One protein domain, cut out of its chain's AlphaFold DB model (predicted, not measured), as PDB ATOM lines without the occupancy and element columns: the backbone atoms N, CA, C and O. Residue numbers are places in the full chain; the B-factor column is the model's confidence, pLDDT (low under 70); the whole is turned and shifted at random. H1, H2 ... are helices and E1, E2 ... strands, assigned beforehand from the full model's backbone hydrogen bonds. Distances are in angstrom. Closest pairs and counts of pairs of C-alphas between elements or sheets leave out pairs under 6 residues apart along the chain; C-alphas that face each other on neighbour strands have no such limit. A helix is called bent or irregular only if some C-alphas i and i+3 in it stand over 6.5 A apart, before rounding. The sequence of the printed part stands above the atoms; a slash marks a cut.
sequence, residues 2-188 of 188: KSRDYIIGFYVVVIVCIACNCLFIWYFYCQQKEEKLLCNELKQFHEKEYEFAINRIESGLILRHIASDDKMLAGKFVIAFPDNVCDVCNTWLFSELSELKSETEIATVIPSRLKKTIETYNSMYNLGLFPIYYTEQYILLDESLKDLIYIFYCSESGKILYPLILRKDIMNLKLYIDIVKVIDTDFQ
ATOM      1  N   LYS A   2      19.884  54.338  72.998       55.34
ATOM      2  CA  LYS A   2      21.052  53.442  72.834       55.34
ATOM      3  C   LYS A   2      22.452  54.088  72.863       55.34
ATOM      4  O   LYS A   2      23.341  53.464  73.412       55.34
ATOM      5  N   SER A   3      22.699  55.291  72.320       60.75
ATOM      6  CA  SER A   3      24.084  55.821  72.236       60.75
ATOM      7  C   SER A   3      24.645  56.401  73.543       60.75
ATOM      8  O   SER A   3      25.860  56.434  73.717       60.75
ATOM      9  N   ARG A   4      23.784  56.822  74.483       60.38
ATOM     10  CA  ARG A   4      24.211  57.383  75.779       60.38
ATOM     11  C   ARG A   4      24.811  56.307  76.687       60.38
ATOM     12  O   ARG A   4      25.792  56.575  77.369       60.38
ATOM     13  N   ASP A   5      24.273  55.090  76.621       65.56
ATOM     14  CA  ASP A   5      24.726  53.953  77.427       65.56
ATOM     15  C   ASP A   5      26.103  53.433  76.971       65.56
ATOM     16  O   ASP A   5      26.929  53.076  77.809       65.56
ATOM     17  N   TYR A   6      26.414  53.490  75.667       69.06
ATOM     18  CA  TYR A   6      27.756  53.166  75.147       69.06
ATOM     19  C   TYR A   6      28.819  54.182  75.576       69.06
ATOM     20  O   TYR A   6      29.937  53.794  75.905       69.06
ATOM     21  N   ILE A   7      28.477  55.475  75.593       73.19
ATOM     22  CA  ILE A   7      29.395  56.535  76.032       73.19
ATOM     23  C   ILE A   7      29.696  56.375  77.525       73.19
ATOM     24  O   ILE A   7      30.856  56.412  77.928       73.19
ATOM     25  N   ILE A   8      28.667  56.131  78.341       76.44
ATOM     26  CA  ILE A   8      28.832  55.878  79.778       76.44
ATOM     27  C   ILE A   8      29.678  54.616  80.002       76.44
ATOM     28  O   ILE A   8      30.630  54.660  80.778       76.44
ATOM     29  N   GLY A   9      29.405  53.527  79.273       76.56
ATOM     30  CA  GLY A   9      30.203  52.300  79.334       76.56
ATOM     31  C   GLY A   9      31.678  52.520  78.980       76.56
ATOM     32  O   GLY A   9      32.554  52.019  79.680       76.56
ATOM     33  N   PHE A  10      31.967  53.327  77.956       81.81
ATOM     34  CA  PHE A  10      33.338  53.669  77.567       81.81
ATOM     35  C   PHE A  10      34.084  54.434  78.671       81.81
ATOM     36  O   PHE A  10      35.201  54.061  79.029       81.81
ATOM     37  N   TYR A  11      33.463  55.454  79.272       83.94
ATOM     38  CA  TYR A  11      34.085  56.203  80.371       83.94
ATOM     39  C   TYR A  11      34.301  55.351  81.625       83.94
ATOM     40  O   TYR A  11      35.334  55.490  82.276       83.94
ATOM     41  N   VAL A  12      33.380  54.437  81.945       84.12
ATOM     42  CA  VAL A  12      33.544  53.503  83.070       84.12
ATOM     43  C   VAL A  12      34.759  52.599  82.852       84.12
ATOM     44  O   VAL A  12      35.566  52.446  83.764       84.12
ATOM     45  N   VAL A  13      34.947  52.063  81.643       84.25
ATOM     46  CA  VAL A  13      36.122  51.237  81.311       84.25
ATOM     47  C   VAL A  13      37.415  52.041  81.446       84.25
ATOM     48  O   VAL A  13      38.366  51.565  82.062       84.25
ATOM     49  N   VAL A  14      37.446  53.281  80.948       85.19
ATOM     50  CA  VAL A  14      38.623  54.158  81.070       85.19
ATOM     51  C   VAL A  14      38.951  54.457  82.537       85.19
ATOM     52  O   VAL A  14      40.112  54.367  82.932       85.19
ATOM     53  N   ILE A  15      37.945  54.754  83.365       87.38
ATOM     54  CA  ILE A  15      38.133  55.022  84.799       87.38
ATOM     55  C   ILE A  15      38.667  53.782  85.524       87.38
ATOM     56  O   ILE A  15      39.600  53.898  86.316       87.38
ATOM     57  N   VAL A  16      38.127  52.596  85.226       87.31
ATOM     58  CA  VAL A  16      38.609  51.332  85.805       87.31
ATOM     59  C   VAL A  16      40.057  51.067  85.392       87.31
ATOM     60  O   VAL A  16      40.880  50.746  86.245       87.31
ATOM     61  N   CYS A  17      40.413  51.282  84.122       85.19
ATOM     62  CA  CYS A  17      41.795  51.141  83.665       85.19
ATOM     63  C   CYS A  17      42.750  52.109  84.378       85.19
ATOM     64  O   CYS A  17      43.840  51.697  84.777       85.19
ATOM     65  N   ILE A  18      42.363  53.372  84.578       88.50
ATOM     66  CA  ILE A  18      43.185  54.349  85.308       88.50
ATOM     67  C   ILE A  18      43.340  53.925  86.775       88.50
ATOM     68  O   ILE A  18      44.461  53.884  87.279       88.50
ATOM     69  N   ALA A  19      42.249  53.531  87.437       87.94
ATOM     70  CA  ALA A  19      42.278  53.083  88.828       87.94
ATOM     71  C   ALA A  19      43.173  51.846  89.022       87.94
ATOM     72  O   ALA A  19      43.986  51.816  89.945       87.94
ATOM     73  N   CYS A  20      43.092  50.861  88.121       84.44
ATOM     74  CA  CYS A  20      43.955  49.680  88.153       84.44
ATOM     75  C   CYS A  20      45.437  50.035  87.962       84.44
ATOM     76  O   CYS A  20      46.279  49.508  88.686       84.44
ATOM     77  N   ASN A  21      45.766  50.952  87.045       85.94
ATOM     78  CA  ASN A  21      47.150  51.400  86.850       85.94
ATOM     79  C   ASN A  21      47.687  52.159  88.074       85.94
ATOM     80  O   ASN A  21      48.818  51.923  88.492       85.94
ATOM     81  N   CYS A  22      46.878  53.020  88.698       86.38
ATOM     82  CA  CYS A  22      47.271  53.725  89.921       86.38
ATOM     83  C   CYS A  22      47.527  52.761  91.089       86.38
ATOM     84  O   CYS A  22      48.523  52.914  91.794       86.38
ATOM     85  N   LEU A  23      46.672  51.748  91.267       85.06
ATOM     86  CA  LEU A  23      46.862  50.715  92.290       85.06
ATOM     87  C   LEU A  23      48.120  49.881  92.031       85.06
ATOM     88  O   LEU A  23      48.849  49.570  92.969       85.06
ATOM     89  N   PHE A  24      48.405  49.564  90.767       85.12
ATOM     90  CA  PHE A  24      49.603  48.819  90.387       85.12
ATOM     91  C   PHE A  24      50.885  49.614  90.670       85.12
ATOM     92  O   PHE A  24      51.807  49.091  91.289       85.12
ATOM     93  N   ILE A  25      50.929  50.902  90.307       86.31
ATOM     94  CA  ILE A  25      52.073  51.782  90.600       86.31
ATOM     95  C   ILE A  25      52.272  51.937  92.113       86.31
ATOM     96  O   ILE A  25      53.401  51.847  92.595       86.31
ATOM     97  N   TRP A  26      51.187  52.128  92.871       84.88
ATOM     98  CA  TRP A  26      51.244  52.215  94.330       84.88
ATOM     99  C   TRP A  26      51.780  50.925  94.960       84.88
ATOM    100  O   TRP A  26      52.664  50.981  95.810       84.88
ATOM    101  N   TYR A  27      51.298  49.767  94.503       84.00
ATOM    102  CA  TYR A  27      51.770  48.461  94.965       84.00
ATOM    103  C   TYR A  27      53.277  48.279  94.721       84.00
ATOM    104  O   TYR A  27      54.008  47.926  95.646       84.00
ATOM    105  N   PHE A  28      53.764  48.604  93.518       84.50
ATOM    106  CA  PHE A  28      55.197  48.553  93.201       84.50
ATOM    107  C   PHE A  28      56.028  49.537  94.032       84.50
ATOM    108  O   PHE A  28      57.130  49.204  94.469       84.50
ATOM    109  N   TYR A  29      55.503  50.736  94.287       80.62
ATOM    110  CA  TYR A  29      56.166  51.727  95.131       80.62
ATOM    111  C   TYR A  29      56.262  51.268  96.596       80.62
ATOM    112  O   TYR A  29      57.312  51.422  97.223       80.62
ATOM    113  N   CYS A  30      55.198  50.664  97.135       72.19
ATOM    114  CA  CYS A  30      55.201  50.070  98.473       72.19
ATOM    115  C   CYS A  30      56.223  48.930  98.592       72.19
ATOM    116  O   CYS A  30      57.019  48.946  99.528       72.19
ATOM    117  N   GLN A  31      56.270  48.014  97.618       77.75
ATOM    118  CA  GLN A  31      57.233  46.905  97.592       77.75
ATOM    119  C   GLN A  31      58.693  47.395  97.599       77.75
ATOM    120  O   GLN A  31      59.491  46.947  98.420       77.75
ATOM    121  N   GLN A  32      59.044  48.393  96.775       76.12
ATOM    122  CA  GLN A  32      60.407  48.952  96.779       76.12
ATOM    123  C   GLN A  32      60.792  49.634  98.099       76.12
ATOM    124  O   GLN A  32      61.973  49.687  98.454       76.12
ATOM    125  N   LYS A  33      59.823  50.221  98.810       79.44
ATOM    126  CA  LYS A  33      60.081  50.892 100.087       79.44
ATOM    127  C   LYS A  33      60.397  49.881 101.191       79.44
ATOM    128  O   LYS A  33      61.317  50.127 101.968       79.44
ATOM    129  N   GLU A  34      59.669  48.768 101.238       73.81
ATOM    130  CA  GLU A  34      59.918  47.676 102.187       73.81
ATOM    131  C   GLU A  34      61.286  47.024 101.948       73.81
ATOM    132  O   GLU A  34      62.053  46.852 102.891       73.81
ATOM    133  N   GLU A  35      61.653  46.766 100.691       72.75
ATOM    134  CA  GLU A  35      62.948  46.165 100.344       72.75
ATOM    135  C   GLU A  35      64.140  47.063 100.733       72.75
ATOM    136  O   GLU A  35      65.142  46.594 101.275       72.75
ATOM    137  N   LYS A  36      64.019  48.385 100.534       77.56
ATOM    138  CA  LYS A  36      65.033  49.354 100.986       77.56
ATOM    139  C   LYS A  36      65.145  49.427 102.506       77.56
ATOM    140  O   LYS A  36      66.254  49.593 103.011       77.56
ATOM    141  N   LEU A  37      64.024  49.332 103.223       79.62
ATOM    142  CA  LEU A  37      64.020  49.322 104.685       79.62
ATOM    143  C   LEU A  37      64.753  48.080 105.204       79.62
ATOM    144  O   LEU A  37      65.697  48.215 105.978       79.62
ATOM    145  N   LEU A  38      64.404  46.905 104.676       68.25
ATOM    146  CA  LEU A  38      65.030  45.634 105.037       68.25
ATOM    147  C   LEU A  38      66.536  45.622 104.721       68.25
ATOM    148  O   LEU A  38      67.340  45.165 105.529       68.25
ATOM    149  N   CYS A  39      66.948  46.171 103.573       66.81
ATOM    150  CA  CYS A  39      68.361  46.272 103.200       66.81
ATOM    151  C   CYS A  39      69.159  47.177 104.156       66.81
ATOM    152  O   CYS A  39      70.308  46.874 104.480       66.81
ATOM    153  N   ASN A  40      68.556  48.270 104.632       71.69
ATOM    154  CA  ASN A  40      69.191  49.152 105.608       71.69
ATOM    155  C   ASN A  40      69.294  48.494 106.989       71.69
ATOM    156  O   ASN A  40      70.341  48.604 107.623       71.69
ATOM    157  N   GLU A  41      68.255  47.784 107.431       74.44
ATOM    158  CA  GLU A  41      68.273  47.033 108.693       74.44
ATOM    159  C   GLU A  41      69.342  45.931 108.674       74.44
ATOM    160  O   GLU A  41      70.128  45.820 109.614       74.44
ATOM    161  N   LEU A  42      69.447  45.183 107.571       61.94
ATOM    162  CA  LEU A  42      70.487  44.165 107.378       61.94
ATOM    163  C   LEU A  42      71.899  44.763 107.385       61.94
ATOM    164  O   LEU A  42      72.800  44.200 108.002       61.94
ATOM    165  N   LYS A  43      72.111  45.912 106.733       69.75
ATOM    166  CA  LYS A  43      73.412  46.600 106.758       69.75
ATOM    167  C   LYS A  43      73.790  47.058 108.157       69.75
ATOM    168  O   LYS A  43      74.899  46.780 108.589       69.75
ATOM    169  N   GLN A  44      72.864  47.697 108.871       73.56
ATOM    170  CA  GLN A  44      73.097  48.120 110.252       73.56
ATOM    171  C   GLN A  44      73.398  46.930 111.164       73.56
ATOM    172  O   GLN A  44      74.259  47.025 112.036       73.56
ATOM    173  N   PHE A  45      72.711  45.805 110.962       66.81
ATOM    174  CA  PHE A  45      72.980  44.577 111.696       66.81
ATOM    175  C   PHE A  45      74.401  44.056 111.430       66.81
ATOM    176  O   PHE A  45      75.160  43.848 112.375       66.81
ATOM    177  N   HIS A  46      74.798  43.925 110.161       63.28
ATOM    178  CA  HIS A  46      76.139  43.460 109.798       63.28
ATOM    179  C   HIS A  46      77.255  44.418 110.229       63.28
ATOM    180  O   HIS A  46      78.315  43.960 110.647       63.28
ATOM    181  N   GLU A  47      77.032  45.732 110.162       71.50
ATOM    182  CA  GLU A  47      77.982  46.734 110.660       71.50
ATOM    183  C   GLU A  47      78.210  46.570 112.163       71.50
ATOM    184  O   GLU A  47      79.359  46.521 112.598       71.50
ATOM    185  N   LYS A  48      77.140  46.382 112.947       71.06
ATOM    186  CA  LYS A  48      77.244  46.135 114.393       71.06
ATOM    187  C   LYS A  48      77.959  44.828 114.723       71.06
ATOM    188  O   LYS A  48      78.795  44.808 115.623       71.06
ATOM    189  N   GLU A  49      77.661  43.741 114.010       70.56
ATOM    190  CA  GLU A  49      78.359  42.459 114.201       70.56
ATOM    191  C   GLU A  49      79.849  42.560 113.861       70.56
ATOM    192  O   GLU A  49      80.701  42.030 114.578       70.56
ATOM    193  N   TYR A  50      80.175  43.255 112.773       60.19
ATOM    194  CA  TYR A  50      81.551  43.457 112.347       60.19
ATOM    195  C   TYR A  50      82.323  44.331 113.338       60.19
ATOM    196  O   TYR A  50      83.436  43.987 113.735       60.19
ATOM    197  N   GLU A  51      81.713  45.422 113.795       69.81
ATOM    198  CA  GLU A  51      82.287  46.305 114.805       69.81
ATOM    199  C   GLU A  51      82.512  45.566 116.130       69.81
ATOM    200  O   GLU A  51      83.573  45.693 116.744       69.81
ATOM    201  N   PHE A  52      81.567  44.716 116.537       67.25
ATOM    202  CA  PHE A  52      81.730  43.828 117.684       67.25
ATOM    203  C   PHE A  52      82.932  42.883 117.518       67.25
ATOM    204  O   PHE A  52      83.751  42.751 118.433       67.25
ATOM    205  N   ALA A  53      83.083  42.257 116.347       59.50
ATOM    206  CA  ALA A  53      84.197  41.355 116.066       59.50
ATOM    207  C   ALA A  53      85.558  42.074 116.068       59.50
ATOM    208  O   ALA A  53      86.513  41.560 116.658       59.50
ATOM    209  N   ILE A  54      85.650  43.266 115.467       59.69
ATOM    210  CA  ILE A  54      86.869  44.092 115.484       59.69
ATOM    211  C   ILE A  54      87.224  44.497 116.908       59.69
ATOM    212  O   ILE A  54      88.344  44.231 117.343       59.69
ATOM    213  N   ASN A  55      86.267  45.059 117.656       70.94
ATOM    214  CA  ASN A  55      86.492  45.482 119.039       70.94
ATOM    215  C   ASN A  55      87.058  44.342 119.882       70.94
ATOM    216  O   ASN A  55      87.941  44.562 120.711       70.94
ATOM    217  N   ARG A  56      86.575  43.114 119.663       65.62
ATOM    218  CA  ARG A  56      87.067  41.934 120.370       65.62
ATOM    219  C   ARG A  56      88.511  41.579 120.011       65.62
ATOM    220  O   ARG A  56      89.295  41.228 120.892       65.62
ATOM    221  N   ILE A  57      88.879  41.667 118.734       59.19
ATOM    222  CA  ILE A  57      90.252  41.406 118.273       59.19
ATOM    223  C   ILE A  57      91.212  42.471 118.815       59.19
ATOM    224  O   ILE A  57      92.240  42.123 119.395       59.19
ATOM    225  N   GLU A  58      90.862  43.751 118.678       64.31
ATOM    226  CA  GLU A  58      91.683  44.878 119.134       64.31
ATOM    227  C   GLU A  58      91.881  44.848 120.651       64.31
ATOM    228  O   GLU A  58      93.019  44.887 121.127       64.31
ATOM    229  N   SER A  59      90.799  44.641 121.411       66.12
ATOM    230  CA  SER A  59      90.875  44.485 122.869       66.12
ATOM    231  C   SER A  59      91.802  43.342 123.266       66.12
ATOM    232  O   SER A  59      92.601  43.481 124.188       66.12
ATOM    233  N   GLY A  60      91.729  42.206 122.565       64.50
ATOM    234  CA  GLY A  60      92.567  41.047 122.863       64.50
ATOM    235  C   GLY A  60      94.050  41.252 122.581       64.50
ATOM    236  O   GLY A  60      94.880  40.649 123.261       64.50
ATOM    237  N   LEU A  61      94.406  42.106 121.623       61.84
ATOM    238  CA  LEU A  61      95.799  42.477 121.363       61.84
ATOM    239  C   LEU A  61      96.324  43.456 122.421       61.84
ATOM    240  O   LEU A  61      97.446  43.294 122.904       61.84
ATOM    241  N   ILE A  62      95.497  44.421 122.820       64.75
ATOM    242  CA  ILE A  62      95.826  45.437 123.826       64.75
ATOM    243  C   ILE A  62      96.007  44.792 125.206       64.75
ATOM    244  O   ILE A  62      97.051  44.939 125.841       64.75
ATOM    245  N   LEU A  63      95.030  43.997 125.644       66.44
ATOM    246  CA  LEU A  63      94.979  43.449 127.001       66.44
ATOM    247  C   LEU A  63      96.045  42.386 127.288       66.44
ATOM    248  O   LEU A  63      96.446  42.231 128.442       66.44
ATOM    249  N   ARG A  64      96.591  41.721 126.259       62.44
ATOM    250  CA  ARG A  64      97.756  40.827 126.414       62.44
ATOM    251  C   ARG A  64      98.980  41.526 127.014       62.44
ATOM    252  O   ARG A  64      99.812  40.851 127.605       62.44
ATOM    253  N   HIS A  65      99.083  42.849 126.874       59.12
ATOM    254  CA  HIS A  65     100.184  43.640 127.427       59.12
ATOM    255  C   HIS A  65      99.924  44.129 128.862       59.12
ATOM    256  O   HIS A  65     100.863  44.562 129.520       59.12
ATOM    257  N   ILE A  66      98.671  44.075 129.332       57.97
ATOM    258  CA  ILE A  66      98.200  44.681 130.594       57.97
ATOM    259  C   ILE A  66      98.013  43.639 131.709       57.97
ATOM    260  O   ILE A  66      98.066  43.968 132.892       57.97
ATOM    261  N   ALA A  67      97.788  42.375 131.348       56.75
ATOM    262  CA  ALA A  67      97.641  41.283 132.304       56.75
ATOM    263  C   ALA A  67      98.456  40.071 131.842       56.75
ATOM    264  O   ALA A  67      97.928  39.082 131.338       56.75
ATOM    265  N   SER A  68      99.777  40.165 131.994       49.94
ATOM    266  CA  SER A  68     100.642  38.989 131.976       49.94
ATOM    267  C   SER A  68     100.646  38.346 133.369       49.94
ATOM    268  O   SER A  68     101.122  38.964 134.320       49.94
ATOM    269  N   ASP A  69     100.145  37.114 133.467       52.56
ATOM    270  CA  ASP A  69     100.356  36.171 134.582       52.56
ATOM    271  C   ASP A  69      99.849  36.560 135.982       52.56
ATOM    272  O   ASP A  69     100.335  36.035 136.989       52.56
ATOM    273  N   ASP A  70      98.822  37.406 136.088       60.38
ATOM    274  CA  ASP A  70      98.260  37.715 137.401       60.38
ATOM    275  C   ASP A  70      97.157  36.719 137.796       60.38
ATOM    276  O   ASP A  70      95.971  36.903 137.507       60.38
ATOM    277  N   LYS A  71      97.551  35.642 138.498       67.69
ATOM    278  CA  LYS A  71      96.623  34.666 139.114       67.69
ATOM    279  C   LYS A  71      95.540  35.331 139.966       67.69
ATOM    280  O   LYS A  71      94.519  34.713 140.237       67.69
ATOM    281  N   MET A  72      95.755  36.571 140.403       77.38
ATOM    282  CA  MET A  72      94.794  37.309 141.213       77.38
ATOM    283  C   MET A  72      93.487  37.623 140.475       77.38
ATOM    284  O   MET A  72      92.472  37.818 141.141       77.38
ATOM    285  N   LEU A  73      93.498  37.667 139.139       83.25
ATOM    286  CA  LEU A  73      92.306  37.920 138.323       83.25
ATOM    287  C   LEU A  73      91.571  36.640 137.904       83.25
ATOM    288  O   LEU A  73      90.496  36.743 137.323       83.25
ATOM    289  N   ALA A  74      92.139  35.461 138.167       85.12
ATOM    290  CA  ALA A  74      91.591  34.185 137.718       85.12
ATOM    291  C   ALA A  74      90.144  33.975 138.199       85.12
ATOM    292  O   ALA A  74      89.819  34.261 139.353       85.12
ATOM    293  N   GLY A  75      89.286  33.507 137.290       86.00
ATOM    294  CA  GLY A  75      87.873  33.219 137.548       86.00
ATOM    295  C   GLY A  75      86.967  34.454 137.614       86.00
ATOM    296  O   GLY A  75      85.819  34.354 138.047       86.00
ATOM    297  N   LYS A  76      87.451  35.646 137.228       87.62
ATOM    298  CA  LYS A  76      86.705  36.907 137.395       87.62
ATOM    299  C   LYS A  76      86.402  37.603 136.080       87.62
ATOM    300  O   LYS A  76      87.203  37.616 135.144       87.62
ATOM    301  N   PHE A  77      85.253  38.273 136.057       90.94
ATOM    302  CA  PHE A  77      85.008  39.352 135.110       90.94
ATOM    303  C   PHE A  77      85.817  40.574 135.528       90.94
ATOM    304  O   PHE A  77      85.831  40.944 136.702       90.94
ATOM    305  N   VAL A  78      86.494  41.190 134.566       90.38
ATOM    306  CA  VAL A  78      87.405  42.303 134.804       90.38
ATOM    307  C   VAL A  78      87.010  43.474 133.926       90.38
ATOM    308  O   VAL A  78      86.958  43.336 132.706       90.38
ATOM    309  N   ILE A  79      86.777  44.631 134.543       91.69
ATOM    310  CA  ILE A  79      86.626  45.907 133.847       91.69
ATOM    311  C   ILE A  79      87.899  46.745 134.005       91.69
ATOM    312  O   ILE A  79      88.455  46.882 135.095       91.69
ATOM    313  N   ALA A  80      88.391  47.293 132.904       89.88
ATOM    314  CA  ALA A  80      89.636  48.037 132.841       89.88
ATOM    315  C   ALA A  80      89.376  49.480 132.408       89.88
ATOM    316  O   ALA A  80      88.787  49.719 131.353       89.88
ATOM    317  N   PHE A  81      89.859  50.428 133.216       89.88
ATOM    318  CA  PHE A  81      89.835  51.859 132.910       89.88
ATOM    319  C   PHE A  81      91.280  52.346 132.742       89.88
ATOM    320  O   PHE A  81      91.955  52.565 133.748       89.88
ATOM    321  N   PRO A  82      91.788  52.482 131.506       84.19
ATOM    322  CA  PRO A  82      93.183  52.844 131.253       84.19
ATOM    323  C   PRO A  82      93.520  54.299 131.590       84.19
ATOM    324  O   PRO A  82      94.681  54.616 131.854       84.19
ATOM    325  N   ASP A  83      92.528  55.188 131.550       87.25
ATOM    326  CA  ASP A  83      92.686  56.625 131.762       87.25
ATOM    327  C   ASP A  83      91.420  57.241 132.385       87.25
ATOM    328  O   ASP A  83      90.586  56.547 132.969       87.25
ATOM    329  N   ASN A  84      91.327  58.568 132.332       83.81
ATOM    330  CA  ASN A  84      90.339  59.402 132.975       83.81
ATOM    331  C   ASN A  84      88.924  58.909 132.683       83.81
ATOM    332  O   ASN A  84      88.477  58.832 131.543       83.81
ATOM    333  N   VAL A  85      88.190  58.649 133.758       84.75
ATOM    334  CA  VAL A  85      86.798  58.220 133.686       84.75
ATOM    335  C   VAL A  85      85.907  59.430 133.908       84.75
ATOM    336  O   VAL A  85      85.890  60.007 134.992       84.75
ATOM    337  N   CYS A  86      85.159  59.809 132.876       87.25
ATOM    338  CA  CYS A  86      84.096  60.804 132.978       87.25
ATOM    339  C   CYS A  86      82.832  60.143 133.546       87.25
ATOM    340  O   CYS A  86      82.259  59.259 132.906       87.25
ATOM    341  N   ASP A  87      82.375  60.575 134.719       84.81
ATOM    342  CA  ASP A  87      81.156  60.066 135.360       84.81
ATOM    343  C   ASP A  87      79.887  60.382 134.557       84.81
ATOM    344  O   ASP A  87      79.087  59.486 134.292       84.81
ATOM    345  N   VAL A  88      79.727  61.621 134.087       87.31
ATOM    346  CA  VAL A  88      78.566  62.048 133.286       87.31
ATOM    347  C   VAL A  88      78.461  61.236 131.990       87.31
ATOM    348  O   VAL A  88      77.379  60.770 131.621       87.31
ATOM    349  N   CYS A  89      79.596  61.018 131.325       87.19
ATOM    350  CA  CYS A  89      79.693  60.297 130.060       87.19
ATOM    351  C   CYS A  89      79.374  58.801 130.223       87.19
ATOM    352  O   CYS A  89      78.802  58.184 129.326       87.19
ATOM    353  N   ASN A  90      79.709  58.229 131.385       87.69
ATOM    354  CA  ASN A  90      79.574  56.803 131.685       87.69
ATOM    355  C   ASN A  90      78.418  56.488 132.644       87.69
ATOM    356  O   ASN A  90      78.369  55.410 133.231       87.69
ATOM    357  N   THR A  91      77.439  57.390 132.756       89.31
ATOM    358  CA  THR A  91      76.214  57.179 133.551       89.31
ATOM    359  C   THR A  91      75.493  55.878 133.203       89.31
ATOM    360  O   THR A  91      74.999  55.193 134.095       89.31
ATOM    361  N   TRP A  92      75.467  55.505 131.918       88.94
ATOM    362  CA  TRP A  92      74.885  54.243 131.452       88.94
ATOM    363  C   TRP A  92      75.605  53.023 132.052       88.94
ATOM    364  O   TRP A  92      74.956  52.142 132.606       88.94
ATOM    365  N   LEU A  93      76.940  53.022 132.023       89.88
ATOM    366  CA  LEU A  93      77.772  51.938 132.538       89.88
ATOM    367  C   LEU A  93      77.653  51.826 134.061       89.88
ATOM    368  O   LEU A  93      77.553  50.731 134.602       89.88
ATOM    369  N   PHE A  94      77.635  52.961 134.761       91.62
ATOM    370  CA  PHE A  94      77.498  52.993 136.218       91.62
ATOM    371  C   PHE A  94      76.139  52.461 136.684       91.62
ATOM    372  O   PHE A  94      76.076  51.759 137.693       91.62
ATOM    373  N   SER A  95      75.071  52.735 135.926       90.62
ATOM    374  CA  SER A  95      73.755  52.142 136.176       90.62
ATOM    375  C   SER A  95      73.804  50.617 136.059       90.62
ATOM    376  O   SER A  95      73.393  49.923 136.985       90.62
ATOM    377  N   GLU A  96      74.368  50.096 134.965       90.44
ATOM    378  CA  GLU A  96      74.467  48.648 134.726       90.44
ATOM    379  C   GLU A  96      75.337  47.945 135.779       90.44
ATOM    380  O   GLU A  96      74.958  46.900 136.305       90.44
ATOM    381  N   LEU A  97      76.473  48.538 136.156       91.50
ATOM    382  CA  LEU A  97      77.347  48.007 137.208       91.50
ATOM    383  C   LEU A  97      76.645  47.937 138.571       91.50
ATOM    384  O   LEU A  97      76.736  46.921 139.261       91.50
ATOM    385  N   SER A  98      75.909  48.987 138.956       91.06
ATOM    386  CA  SER A  98      75.174  49.000 140.228       91.06
ATOM    387  C   SER A  98      74.081  47.927 140.287       91.06
ATOM    388  O   SER A  98      73.795  47.415 141.373       91.06
ATOM    389  N   GLU A  99      73.454  47.596 139.158       90.88
ATOM    390  CA  GLU A  99      72.479  46.502 139.069       90.88
ATOM    391  C   GLU A  99      73.161  45.130 139.167       90.88
ATOM    392  O   GLU A  99      72.673  44.239 139.860       90.88
ATOM    393  N   LEU A 100      74.323  44.970 138.529       89.12
ATOM    394  CA  LEU A 100      75.034  43.692 138.446       89.12
ATOM    395  C   LEU A 100      75.762  43.279 139.727       89.12
ATOM    396  O   LEU A 100      76.029  42.091 139.907       89.12
ATOM    397  N   LYS A 101      76.056  44.211 140.639       85.06
ATOM    398  CA  LYS A 101      76.852  43.931 141.849       85.06
ATOM    399  C   LYS A 101      76.319  42.795 142.733       85.06
ATOM    400  O   LYS A 101      77.082  42.214 143.495       85.06
ATOM    401  N   SER A 102      75.013  42.515 142.695       80.75
ATOM    402  CA  SER A 102      74.403  41.421 143.465       80.75
ATOM    403  C   SER A 102      74.485  40.070 142.758       80.75
ATOM    404  O   SER A 102      74.294  39.042 143.398       80.75
ATOM    405  N   GLU A 103      74.730  40.069 141.448       84.06
ATOM    406  CA  GLU A 103      74.711  38.879 140.596       84.06
ATOM    407  C   GLU A 103      76.120  38.405 140.232       84.06
ATOM    408  O   GLU A 103      76.321  37.225 139.945       84.06
ATOM    409  N   THR A 104      77.098  39.306 140.131       84.38
ATOM    410  CA  THR A 104      78.441  38.979 139.632       84.38
ATOM    411  C   THR A 104      79.488  39.895 140.251       84.38
ATOM    412  O   THR A 104      79.352  41.115 140.220       84.38
ATOM    413  N   GLU A 105      80.553  39.301 140.790       86.06
ATOM    414  CA  GLU A 105      81.728  40.045 141.244       86.06
ATOM    415  C   GLU A 105      82.532  40.512 140.021       86.06
ATOM    416  O   GLU A 105      82.931  39.701 139.180       86.06
ATOM    417  N   ILE A 106      82.755  41.824 139.920       90.88
ATOM    418  CA  ILE A 106      83.520  42.440 138.834       90.88
ATOM    419  C   ILE A 106      84.785  43.059 139.428       90.88
ATOM    420  O   ILE A 106      84.748  44.077 140.126       90.88
ATOM    421  N   ALA A 107      85.921  42.445 139.110       91.06
ATOM    422  CA  ALA A 107      87.234  42.991 139.402       91.06
ATOM    423  C   ALA A 107      87.512  44.209 138.514       91.06
ATOM    424  O   ALA A 107      87.013  44.322 137.396       91.06
ATOM    425  N   THR A 108      88.318  45.141 139.010       91.56
ATOM    426  CA  THR A 108      88.591  46.404 138.317       91.56
ATOM    427  C   THR A 108      90.084  46.652 138.212       91.56
ATOM    428  O   THR A 108      90.789  46.496 139.202       91.56
ATOM    429  N   VAL A 109      90.578  47.056 137.041       89.69
ATOM    430  CA  VAL A 109      92.006  47.331 136.806       89.69
ATOM    431  C   VAL A 109      92.185  48.767 136.325       89.69
ATOM    432  O   VAL A 109      91.642  49.142 135.285       89.69
ATOM    433  N   ILE A 110      92.960  49.569 137.058       89.88
ATOM    434  CA  ILE A 110      93.119  51.014 136.809       89.88
ATOM    435  C   ILE A 110      94.562  51.495 137.028       89.88
ATOM    436  O   ILE A 110      95.306  50.870 137.778       89.88
ATOM    437  N   PRO A 111      94.976  52.635 136.456       89.62
ATOM    438  CA  PRO A 111      96.164  53.359 136.897       89.62
ATOM    439  C   PRO A 111      96.077  53.796 138.359       89.62
ATOM    440  O   PRO A 111      95.022  54.228 138.835       89.62
ATOM    441  N   SER A 112      97.211  53.812 139.061       89.25
ATOM    442  CA  SER A 112      97.285  54.215 140.475       89.25
ATOM    443  C   SER A 112      96.812  55.652 140.687       89.25
ATOM    444  O   SER A 112      96.207  55.968 141.713       89.25
ATOM    445  N   ARG A 113      97.026  56.530 139.697       90.44
ATOM    446  CA  ARG A 113      96.555  57.925 139.732       90.44
ATOM    447  C   ARG A 113      95.031  58.065 139.806       90.44
ATOM    448  O   ARG A 113      94.557  59.078 140.310       90.44
ATOM    449  N   LEU A 114      94.268  57.069 139.346       91.38
ATOM    450  CA  LEU A 114      92.799  57.100 139.352       91.38
ATOM    451  C   LEU A 114      92.187  56.528 140.631       91.38
ATOM    452  O   LEU A 114      90.969  56.583 140.788       91.38
ATOM    453  N   LYS A 115      93.005  56.020 141.563       91.31
ATOM    454  CA  LYS A 115      92.548  55.366 142.794       91.31
ATOM    455  C   LYS A 115      91.444  56.143 143.513       91.31
ATOM    456  O   LYS A 115      90.350  55.623 143.693       91.31
ATOM    457  N   LYS A 116      91.706  57.409 143.860       92.62
ATOM    458  CA  LYS A 116      90.741  58.248 144.594       92.62
ATOM    459  C   LYS A 116      89.448  58.470 143.812       92.62
ATOM    460  O   LYS A 116      88.371  58.467 144.402       92.62
ATOM    461  N   THR A 117      89.554  58.673 142.501       92.38
ATOM    462  CA  THR A 117      88.407  58.909 141.616       92.38
ATOM    463  C   THR A 117      87.499  57.685 141.575       92.38
ATOM    464  O   THR A 117      86.304  57.796 141.832       92.38
ATOM    465  N   ILE A 118      88.073  56.504 141.344       91.88
ATOM    466  CA  ILE A 118      87.314  55.253 141.251       91.88
ATOM    467  C   ILE A 118      86.761  54.834 142.610       91.88
ATOM    468  O   ILE A 118      85.614  54.412 142.676       91.88
ATOM    469  N   GLU A 119      87.502  55.011 143.705       91.81
ATOM    470  CA  GLU A 119      86.979  54.783 145.061       91.81
ATOM    471  C   GLU A 119      85.772  55.692 145.355       91.81
ATOM    472  O   GLU A 119      84.759  55.229 145.886       91.81
ATOM    473  N   THR A 120      85.846  56.964 144.946       93.00
ATOM    474  CA  THR A 120      84.741  57.923 145.094       93.00
ATOM    475  C   THR A 120      83.529  57.489 144.277       93.00
ATOM    476  O   THR A 120      82.427  57.421 144.819       93.00
ATOM    477  N   TYR A 121      83.713  57.142 143.001       93.38
ATOM    478  CA  TYR A 121      82.616  56.698 142.137       93.38
ATOM    479  C   TYR A 121      82.013  55.371 142.596       93.38
ATOM    480  O   TYR A 121      80.791  55.248 142.660       93.38
ATOM    481  N   ASN A 122      82.843  54.407 142.997       91.75
ATOM    482  CA  ASN A 122      82.389  53.122 143.519       91.75
ATOM    483  C   ASN A 122      81.479  53.307 144.741       91.75
ATOM    484  O   ASN A 122      80.441  52.655 144.838       91.75
ATOM    485  N   SER A 123      81.821  54.241 145.637       92.62
ATOM    486  CA  SER A 123      80.990  54.573 146.796       92.62
ATOM    487  C   SER A 123      79.749  55.392 146.427       92.62
ATOM    488  O   SER A 123      78.660  55.065 146.892       92.62
ATOM    489  N   MET A 124      79.895  56.442 145.617       93.31
ATOM    490  CA  MET A 124      78.816  57.378 145.280       93.31
ATOM    491  C   MET A 124      77.704  56.711 144.466       93.31
ATOM    492  O   MET A 124      76.526  56.936 144.731       93.31
ATOM    493  N   TYR A 125      78.085  55.875 143.502       91.94
ATOM    494  CA  TYR A 125      77.157  55.162 142.625       91.94
ATOM    495  C   TYR A 125      76.896  53.722 143.075       91.94
ATOM    496  O   TYR A 125      76.115  53.023 142.439       91.94
ATOM    497  N   ASN A 126      77.506  53.284 144.184       92.44
ATOM    498  CA  ASN A 126      77.312  51.957 144.766       92.44
ATOM    499  C   ASN A 126      77.548  50.825 143.741       92.44
ATOM    500  O   ASN A 126      76.696  49.952 143.562       92.44
ATOM    501  N   LEU A 127      78.696  50.885 143.054       90.81
ATOM    502  CA  LEU A 127      79.006  50.065 141.873       90.81
ATOM    503  C   LEU A 127      79.434  48.630 142.211       90.81
ATOM    504  O   LEU A 127      79.318  47.753 141.365       90.81
ATOM    505  N   GLY A 128      79.942  48.378 143.421       88.81
ATOM    506  CA  GLY A 128      80.408  47.044 143.823       88.81
ATOM    507  C   GLY A 128      81.692  46.584 143.121       88.81
ATOM    508  O   GLY A 128      81.928  45.385 143.011       88.81
ATOM    509  N   LEU A 129      82.525  47.520 142.657       88.69
ATOM    510  CA  LEU A 129      83.792  47.226 141.985       88.69
ATOM    511  C   LEU A 129      84.822  46.716 142.996       88.69
ATOM    512  O   LEU A 129      85.423  47.505 143.735       88.69
ATOM    513  N   PHE A 130      85.009  45.399 143.056       84.12
ATOM    514  CA  PHE A 130      85.984  44.764 143.934       84.12
ATOM    515  C   PHE A 130      86.383  43.380 143.403       84.12
ATOM    516  O   PHE A 130      85.516  42.654 142.926       84.12
ATOM    517  N   PRO A 131      87.658  42.971 143.544       87.69
ATOM    518  CA  PRO A 131      88.818  43.761 143.978       87.69
ATOM    519  C   PRO A 131      89.298  44.785 142.933       87.69
ATOM    520  O   PRO A 131      89.091  44.612 141.734       87.69
ATOM    521  N   ILE A 132      89.942  45.862 143.405       89.38
ATOM    522  CA  ILE A 132      90.546  46.911 142.564       89.38
ATOM    523  C   ILE A 132      92.062  46.699 142.501       89.38
ATOM    524  O   ILE A 132      92.740  46.717 143.530       89.38
ATOM    525  N   TYR A 133      92.581  46.549 141.288       87.38
ATOM    526  CA  TYR A 133      93.988  46.357 140.963       87.38
ATOM    527  C   TYR A 133      94.563  47.596 140.293       87.38
ATOM    528  O   TYR A 133      93.892  48.280 139.517       87.38
ATOM    529  N   TYR A 134      95.837  47.850 140.576       86.38
ATOM    530  CA  TYR A 134      96.540  49.033 140.107       86.38
ATOM    531  C   TYR A 134      97.668  48.638 139.157       86.38
ATOM    532  O   TYR A 134      98.506  47.813 139.514       86.38
ATOM    533  N   THR A 135      97.705  49.229 137.963       82.81
ATOM    534  CA  THR A 135      98.773  49.000 136.978       82.81
ATOM    535  C   THR A 135      99.089  50.268 136.197       82.81
ATOM    536  O   THR A 135      98.196  50.993 135.769       82.81
ATOM    537  N   GLU A 136     100.375  50.522 135.971       82.25
ATOM    538  CA  GLU A 136     100.851  51.644 135.147       82.25
ATOM    539  C   GLU A 136     101.140  51.228 133.697       82.25
ATOM    540  O   GLU A 136     101.558  52.047 132.880       82.25
ATOM    541  N   GLN A 137     100.904  49.961 133.339       76.81
ATOM    542  CA  GLN A 137     101.182  49.443 131.993       76.81
ATOM    543  C   GLN A 137     100.352  50.143 130.903       76.81
ATOM    544  O   GLN A 137     100.790  50.227 129.757       76.81
ATOM    545  N   TYR A 138      99.216  50.744 131.272       74.19
ATOM    546  CA  TYR A 138      98.389  51.566 130.385       74.19
ATOM    547  C   TYR A 138      99.102  52.805 129.823       74.19
ATOM    548  O   TYR A 138      98.674  53.345 128.805       74.19
ATOM    549  N   ILE A 139     100.210  53.252 130.430       63.22
ATOM    550  CA  ILE A 139     101.016  54.369 129.906       63.22
ATOM    551  C   ILE A 139     101.515  54.075 128.484       63.22
ATOM    552  O   ILE A 139     101.624  55.008 127.686       63.22
ATOM    553  N   LEU A 140     101.758  52.800 128.165       69.62
ATOM    554  CA  LEU A 140     102.272  52.336 126.874       69.62
ATOM    555  C   LEU A 140     101.215  52.302 125.763       69.62
ATOM    556  O   LEU A 140     101.570  52.063 124.612       69.62
ATOM    557  N   LEU A 141      99.938  52.521 126.086       73.06
ATOM    558  CA  LEU A 141      98.885  52.595 125.079       73.06
ATOM    559  C   LEU A 141      98.962  53.905 124.296       73.06
ATOM    560  O   LEU A 141      99.225  54.973 124.866       73.06
ATOM    561  N   ASP A 142      98.649  53.821 123.005       72.38
ATOM    562  CA  ASP A 142      98.365  54.995 122.185       72.38
ATOM    563  C   ASP A 142      97.238  55.824 122.817       72.38
ATOM    564  O   ASP A 142      96.309  55.281 123.421       72.38
ATOM    565  N   GLU A 143      97.307  57.153 122.687       75.00
ATOM    566  CA  GLU A 143      96.340  58.061 123.326       75.00
ATOM    567  C   GLU A 143      94.892  57.763 122.927       75.00
ATOM    568  O   GLU A 143      94.009  57.779 123.778       75.00
ATOM    569  N   SER A 144      94.647  57.377 121.673       73.00
ATOM    570  CA  SER A 144      93.305  57.018 121.195       73.00
ATOM    571  C   SER A 144      92.706  55.784 121.879       73.00
ATOM    572  O   SER A 144      91.501  55.567 121.796       73.00
ATOM    573  N   LEU A 145      93.532  54.958 122.526       75.44
ATOM    574  CA  LEU A 145      93.117  53.727 123.205       75.44
ATOM    575  C   LEU A 145      92.958  53.911 124.716       75.44
ATOM    576  O   LEU A 145      92.388  53.038 125.376       75.44
ATOM    577  N   LYS A 146      93.469  55.021 125.262       76.44
ATOM    578  CA  LYS A 146      93.455  55.334 126.696       76.44
ATOM    579  C   LYS A 146      92.066  55.712 127.205       76.44
ATOM    580  O   LYS A 146      91.715  55.356 128.326       76.44
ATOM    581  N   ASP A 147      91.258  56.336 126.355       79.38
ATOM    582  CA  ASP A 147      89.889  56.754 126.687       79.38
ATOM    583  C   ASP A 147      88.861  55.610 126.611       79.38
ATOM    584  O   ASP A 147      87.690  55.786 126.956       79.38
ATOM    585  N   LEU A 148      89.275  54.429 126.148       84.19
ATOM    586  CA  LEU A 148      88.392  53.285 125.957       84.19
ATOM    587  C   LEU A 148      88.306  52.440 127.228       84.19
ATOM    588  O   LEU A 148      89.309  52.157 127.877       84.19
ATOM    589  N   ILE A 149      87.095  52.000 127.564       88.31
ATOM    590  CA  ILE A 149      86.848  51.102 128.694       88.31
ATOM    591  C   ILE A 149      86.796  49.682 128.152       88.31
ATOM    592  O   ILE A 149      86.088  49.411 127.183       88.31
ATOM    593  N   TYR A 150      87.518  48.767 128.788       88.00
ATOM    594  CA  TYR A 150      87.577  47.379 128.350       88.00
ATOM    595  C   TYR A 150      86.912  46.466 129.370       88.00
ATOM    596  O   TYR A 150      86.977  46.712 130.572       88.00
ATOM    597  N   ILE A 151      86.322  45.379 128.893       89.62
ATOM    598  CA  ILE A 151      85.882  44.263 129.718       89.62
ATOM    599  C   ILE A 151      86.416  42.957 129.161       89.62
ATOM    600  O   ILE A 151      86.541  42.781 127.954       89.62
ATOM    601  N   PHE A 152      86.745  42.032 130.045       88.38
ATOM    602  CA  PHE A 152      87.136  40.684 129.675       88.38
ATOM    603  C   PHE A 152      86.823  39.717 130.810       88.38
ATOM    604  O   PHE A 152      86.586  40.121 131.949       88.38
ATOM    605  N   TYR A 153      86.813  38.428 130.497       87.62
ATOM    606  CA  TYR A 153      86.833  37.383 131.511       87.62
ATOM    607  C   TYR A 153      88.248  36.835 131.635       87.62
ATOM    608  O   TYR A 153      88.944  36.665 130.635       87.62
ATOM    609  N   CYS A 154      88.697  36.572 132.851       85.50
ATOM    610  CA  CYS A 154      89.955  35.888 133.083       85.50
ATOM    611  C   CYS A 154      89.642  34.460 133.526       85.50
ATOM    612  O   CYS A 154      89.059  34.254 134.584       85.50
ATOM    613  N   SER A 155      90.022  33.476 132.712       82.69
ATOM    614  CA  SER A 155      89.858  32.057 133.065       82.69
ATOM    615  C   SER A 155      90.618  31.684 134.337       82.69
ATOM    616  O   SER A 155      91.568  32.364 134.726       82.69
ATOM    617  N   GLU A 156      90.289  30.531 134.918       83.25
ATOM    618  CA  GLU A 156      91.007  29.948 136.064       83.25
ATOM    619  C   GLU A 156      92.519  29.790 135.818       83.25
ATOM    620  O   GLU A 156      93.346  29.902 136.721       83.25
ATOM    621  N   SER A 157      92.912  29.587 134.556       79.25
ATOM    622  CA  SER A 157      94.320  29.507 134.152       79.25
ATOM    623  C   SER A 157      95.037  30.864 134.065       79.25
ATOM    624  O   SER A 157      96.212  30.905 133.708       79.25
ATOM    625  N   GLY A 158      94.346  31.970 134.357       75.81
ATOM    626  CA  GLY A 158      94.865  33.336 134.248       75.81
ATOM    627  C   GLY A 158      94.866  33.897 132.821       75.81
ATOM    628  O   GLY A 158      95.449  34.949 132.571       75.81
ATOM    629  N   LYS A 159      94.247  33.205 131.854       79.19
ATOM    630  CA  LYS A 159      94.162  33.686 130.467       79.19
ATOM    631  C   LYS A 159      92.992  34.641 130.286       79.19
ATOM    632  O   LYS A 159      91.875  34.319 130.684       79.19
ATOM    633  N   ILE A 160      93.250  35.742 129.585       80.81
ATOM    634  CA  ILE A 160      92.239  36.700 129.130       80.81
ATOM    635  C   ILE A 160      91.404  36.073 128.013       80.81
ATOM    636  O   ILE A 160      91.926  35.702 126.957       80.81
ATOM    637  N   LEU A 161      90.101  35.999 128.242       81.81
ATOM    638  CA  LEU A 161      89.090  35.476 127.342       81.81
ATOM    639  C   LEU A 161      88.038  36.547 127.037       81.81
ATOM    640  O   LEU A 161      87.747  37.427 127.846       81.81
ATOM    641  N   TYR A 162      87.472  36.445 125.834       83.62
ATOM    642  CA  TYR A 162      86.375  37.288 125.340       83.62
ATOM    643  C   TYR A 162      86.556  38.811 125.514       83.62
ATOM    644  O   TYR A 162      85.582  39.493 125.794       83.62
ATOM    645  N   PRO A 163      87.756  39.381 125.321       86.62
ATOM    646  CA  PRO A 163      87.973  40.802 125.569       86.62
ATOM    647  C   PRO A 163      87.099  41.676 124.664       86.62
ATOM    648  O   PRO A 163      86.900  41.340 123.502       86.62
ATOM    649  N   LEU A 164      86.585  42.787 125.183       86.69
ATOM    650  CA  LEU A 164      85.650  43.669 124.489       86.69
ATOM    651  C   LEU A 164      85.849  45.131 124.908       86.69
ATOM    652  O   LEU A 164      86.070  45.423 126.082       86.69
ATOM    653  N   ILE A 165      85.696  46.050 123.953       85.81
ATOM    654  CA  ILE A 165      85.603  47.490 124.217       85.81
ATOM    655  C   ILE A 165      84.153  47.817 124.573       85.81
ATOM    656  O   ILE A 165      83.250  47.610 123.758       85.81
ATOM    657  N   LEU A 166      83.922  48.332 125.778       83.75
ATOM    658  CA  LEU A 166      82.599  48.722 126.247       83.75
ATOM    659  C   LEU A 166      82.178  50.047 125.618       83.75
ATOM    660  O   LEU A 166      82.749  51.101 125.899       83.75
ATOM    661  N   ARG A 167      81.130  49.986 124.795       77.94
ATOM    662  CA  ARG A 167      80.462  51.155 124.221       77.94
ATOM    663  C   ARG A 167      78.950  50.950 124.238       77.94
ATOM    664  O   ARG A 167      78.460  49.862 123.933       77.94
ATOM    665  N   LYS A 168      78.214  52.007 124.599       70.94
ATOM    666  CA  LYS A 168      76.755  51.981 124.815       70.94
ATOM    667  C   LYS A 168      75.967  51.507 123.586       70.94
ATOM    668  O   LYS A 168      74.898  50.922 123.714       70.94
ATOM    669  N   ASP A 169      76.470  51.815 122.401       69.69
ATOM    670  CA  ASP A 169      75.876  51.524 121.098       69.69
ATOM    671  C   ASP A 169      76.098  50.081 120.622       69.69
ATOM    672  O   ASP A 169      75.383  49.623 119.727       69.69
ATOM    673  N   ILE A 170      77.035  49.362 121.245       67.06
ATOM    674  CA  ILE A 170      77.513  48.063 120.764       67.06
ATOM    675  C   ILE A 170      76.933  46.914 121.574       67.06
ATOM    676  O   ILE A 170      76.332  46.007 121.001       67.06
ATOM    677  N   MET A 171      77.100  46.926 122.897       71.75
ATOM    678  CA  MET A 171      76.625  45.840 123.756       71.75
ATOM    679  C   MET A 171      76.473  46.317 125.201       71.75
ATOM    680  O   MET A 171      77.372  46.952 125.747       71.75
ATOM    681  N   ASN A 172      75.342  45.978 125.823       78.94
ATOM    682  CA  ASN A 172      75.128  46.170 127.258       78.94
ATOM    683  C   ASN A 172      75.939  45.130 128.053       78.94
ATOM    684  O   ASN A 172      76.079  43.973 127.642       78.94
ATOM    685  N   LEU A 173      76.457  45.552 129.203       86.62
ATOM    686  CA  LEU A 173      77.334  44.788 130.077       86.62
ATOM    687  C   LEU A 173      76.719  43.465 130.558       86.62
ATOM    688  O   LEU A 173      77.400  42.439 130.576       86.62
ATOM    689  N   LYS A 174      75.431  43.465 130.916       87.31
ATOM    690  CA  LYS A 174      74.718  42.268 131.383       87.31
ATOM    691  C   LYS A 174      74.675  41.194 130.302       87.31
ATOM    692  O   LYS A 174      75.018  40.047 130.566       87.31
ATOM    693  N   LEU A 175      74.348  41.587 129.071       84.31
ATOM    694  CA  LEU A 175      74.309  40.666 127.936       84.31
ATOM    695  C   LEU A 175      75.685  40.046 127.667       84.31
ATOM    696  O   LEU A 175      75.776  38.845 127.426       84.31
ATOM    697  N   TYR A 176      76.754  40.844 127.740       87.12
ATOM    698  CA  TYR A 176      78.117  40.331 127.608       87.12
ATOM    699  C   TYR A 176      78.425  39.261 128.671       87.12
ATOM    700  O   TYR A 176      78.895  38.175 128.330       87.12
ATOM    701  N   ILE A 177      78.122  39.540 129.944       88.62
ATOM    702  CA  ILE A 177      78.356  38.602 131.054       88.62
ATOM    703  C   ILE A 177      77.565  37.306 130.850       88.62
ATOM    704  O   ILE A 177      78.130  36.221 130.993       88.62
ATOM    705  N   ASP A 178      76.288  37.408 130.485       87.44
ATOM    706  CA  ASP A 178      75.421  36.250 130.259       87.44
ATOM    707  C   ASP A 178      75.944  35.372 129.114       87.44
ATOM    708  O   ASP A 178      76.017  34.152 129.250       87.44
ATOM    709  N   ILE A 179      76.386  35.984 128.009       84.06
ATOM    710  CA  ILE A 179      76.994  35.264 126.883       84.06
ATOM    711  C   ILE A 179      78.261  34.532 127.330       84.06
ATOM    712  O   ILE A 179      78.426  33.352 127.023       84.06
ATOM    713  N   VAL A 180      79.155  35.201 128.059       85.00
ATOM    714  CA  VAL A 180      80.412  34.582 128.501       85.00
ATOM    715  C   VAL A 180      80.151  33.418 129.453       85.00
ATOM    716  O   VAL A 180      80.754  32.366 129.265       85.00
ATOM    717  N   LYS A 181      79.213  33.549 130.400       84.25
ATOM    718  CA  LYS A 181      78.818  32.449 131.300       84.25
ATOM    719  C   LYS A 181      78.257  31.233 130.558       84.25
ATOM    720  O   LYS A 181      78.384  30.117 131.043       84.25
ATOM    721  N   VAL A 182      77.608  31.439 129.409       82.69
ATOM    722  CA  VAL A 182      77.071  30.346 128.580       82.69
ATOM    723  C   VAL A 182      78.164  29.678 127.744       82.69
ATOM    724  O   VAL A 182      78.136  28.462 127.567       82.69
ATOM    725  N   ILE A 183      79.097  30.460 127.191       76.75
ATOM    726  CA  ILE A 183      80.161  29.940 126.319       76.75
ATOM    727  C   ILE A 183      81.261  29.260 127.138       76.75
ATOM    728  O   ILE A 183      81.791  28.232 126.715       76.75
ATOM    729  N   ASP A 184      81.631  29.840 128.275       66.81
ATOM    730  CA  ASP A 184      82.672  29.302 129.137       66.81
ATOM    731  C   ASP A 184      82.072  28.257 130.086       66.81
ATOM    732  O   ASP A 184      81.538  28.565 131.149       66.81
ATOM    733  N   THR A 185      82.112  26.993 129.658       52.31
ATOM    734  CA  THR A 185      81.573  25.840 130.397       52.31
ATOM    735  C   THR A 185      82.288  25.556 131.721       52.31
ATOM    736  O   THR A 185      81.787  24.747 132.498       52.31
ATOM    737  N   ASP A 186      83.415  26.221 131.996       51.81
ATOM    738  CA  ASP A 186      84.167  26.104 133.254       51.81
ATOM    739  C   ASP A 186      83.534  26.906 134.415       51.81
ATOM    740  O   ASP A 186      84.066  26.916 135.520       51.81
ATOM    741  N   PHE A 187      82.384  27.564 134.201       47.62
ATOM    742  CA  PHE A 187      81.601  28.230 135.259       47.62
ATOM    743  C   PHE A 187      80.799  27.267 136.170       47.62
ATOM    744  O   PHE A 187      80.108  27.748 137.074       47.62
ATOM    745  N   GLN A 188      80.832  25.946 135.918       40.53
ATOM    746  CA  GLN A 188      80.136  24.914 136.713       40.53
ATOM    747  C   GLN A 188      80.962  24.367 137.877       40.53
ATOM    748  O   GLN A 188      82.117  23.948 137.647       40.53
TER     749      GLN A 188
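What this domain is: This is residues 2 to 188 of the 188 residues of an uncharacterized protein of Bacteroides cellulosilyticus (UniProt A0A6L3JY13). One very long helix, H1, sticks out with its residues 2 to 47 from a compact head, like a handle. The head is built on a strongly twisted five-stranded sheet: the last part of H1, residues 52 to 63, packs at the E5 edge, H6 packs over E4, H3 packs over E2 and E3, and H2 touches H6. The printed part has 187 residues, with six named helices and five named strands in the order H1, E1, H2, E2, H3, E3, H4, H5, E4, E5, H6; the class is mixed, helices and strands. The sheet runs E3, E2, E1, E4, E5 and is mixed, with parallel and antiparallel neighbours. The whole is extended, with a radius of gyration of the C-alphas of 28.3 A and spans of 102 by 35 by 34 A, the length being made by H1.

Where its parts are: H1 is residues 2 to 63, 92.2 A long, from C-alpha 2 at (21.052, 53.442, 72.834) to C-alpha 63 at (94.979, 43.449, 127.001). E1 is residues 76 to 80, and H2 is residues 91 to 100, 14.4 A. E2 is residues 106 to 110, and H3 is residues 112 to 124, 19.3 A. H3 is irregular, with C-alphas 113 and 116 7.6 A apart. E3 is residues 129 to 134; H4, residues 137 to 140, and H5, residues 143 to 146, have four residues each. E4 is residues 149 to 154, 16.1 A, and E5 is residues 160 to 166, 15.7 A. H6 is residues 173 to 183, 15.6 A, ending at C-alpha 183 at (80.161, 29.940, 126.319).

How they stand to each other: In the sheet E1 and E4 are antiparallel at 159 degrees, with N 78 and O 152 2.8 A apart. E4 and E5 form a hairpin, antiparallel at 160 degrees, with N 161 and O 153 at 2.7 A. E2 and E1 are parallel at 33 degrees, with N 107 and O 77 at 2.8 A. E3 and E2 are parallel at 28 degrees, with N 133 and O 108 at 2.8 A. E1, H2, E2 and E2, H3, E3 are strand-helix-strand units, parallel neighbour strands with a helix between, and both crossovers are right-handed. There are three layers, helices on both faces of the sheet: H1 on one, H3 and H6 on the other. H1 is on the sheet, only just at the sheet's level with a height of 3.7 A; the closest C-alphas of H1 and E5 are those of Arg 56 and Leu 164, 4.7 A apart. H6 has a height over the sheet of 9.4 A and lies over E4, along the strands at 25 degrees on the local plane; its closest C-alphas with E4 are those of Tyr 153 and Val 180, 7.6 A apart. H3 has a height of 8.7 A and lies over E2 and, only just, over E3 with 3 C-alphas; it runs along the strands, at 20 degrees to E2 on the local plane. H2 only grazes the sheet, with residues 93 to 100. H2 and H6 touch at a steep tilt of 46 degrees, the same way, the C-alphas of Glu 96 and Leu 173 being closest at 6.7 A. H4, only just, and H5 are not on the sheet; they are close but not clearly touching, the C-alphas of Tyr 138 and Lys 146 being closest at 7.2 A. Every O i to N i+4 pair is within hydrogen-bond range in H2 and H6, against 57 of 58 in H1 and 7 of 9 in H3; H4 and H5 are too short for such a pair.

The domain as a whole: The C-alphas farthest apart are those of Lys 2 and Lys 71, at 102.3 A. Without residues 2 to 47, which stand free, the body spans 36 by 34 by 33 A. The printed part has no cut, and the one long link is that from H1 to E1, 12 residues. The mean pLDDT of the printed part is 79.4; 41 residues are under 70, among them residues 2 to 6, 56 to 71 and 184 to 188.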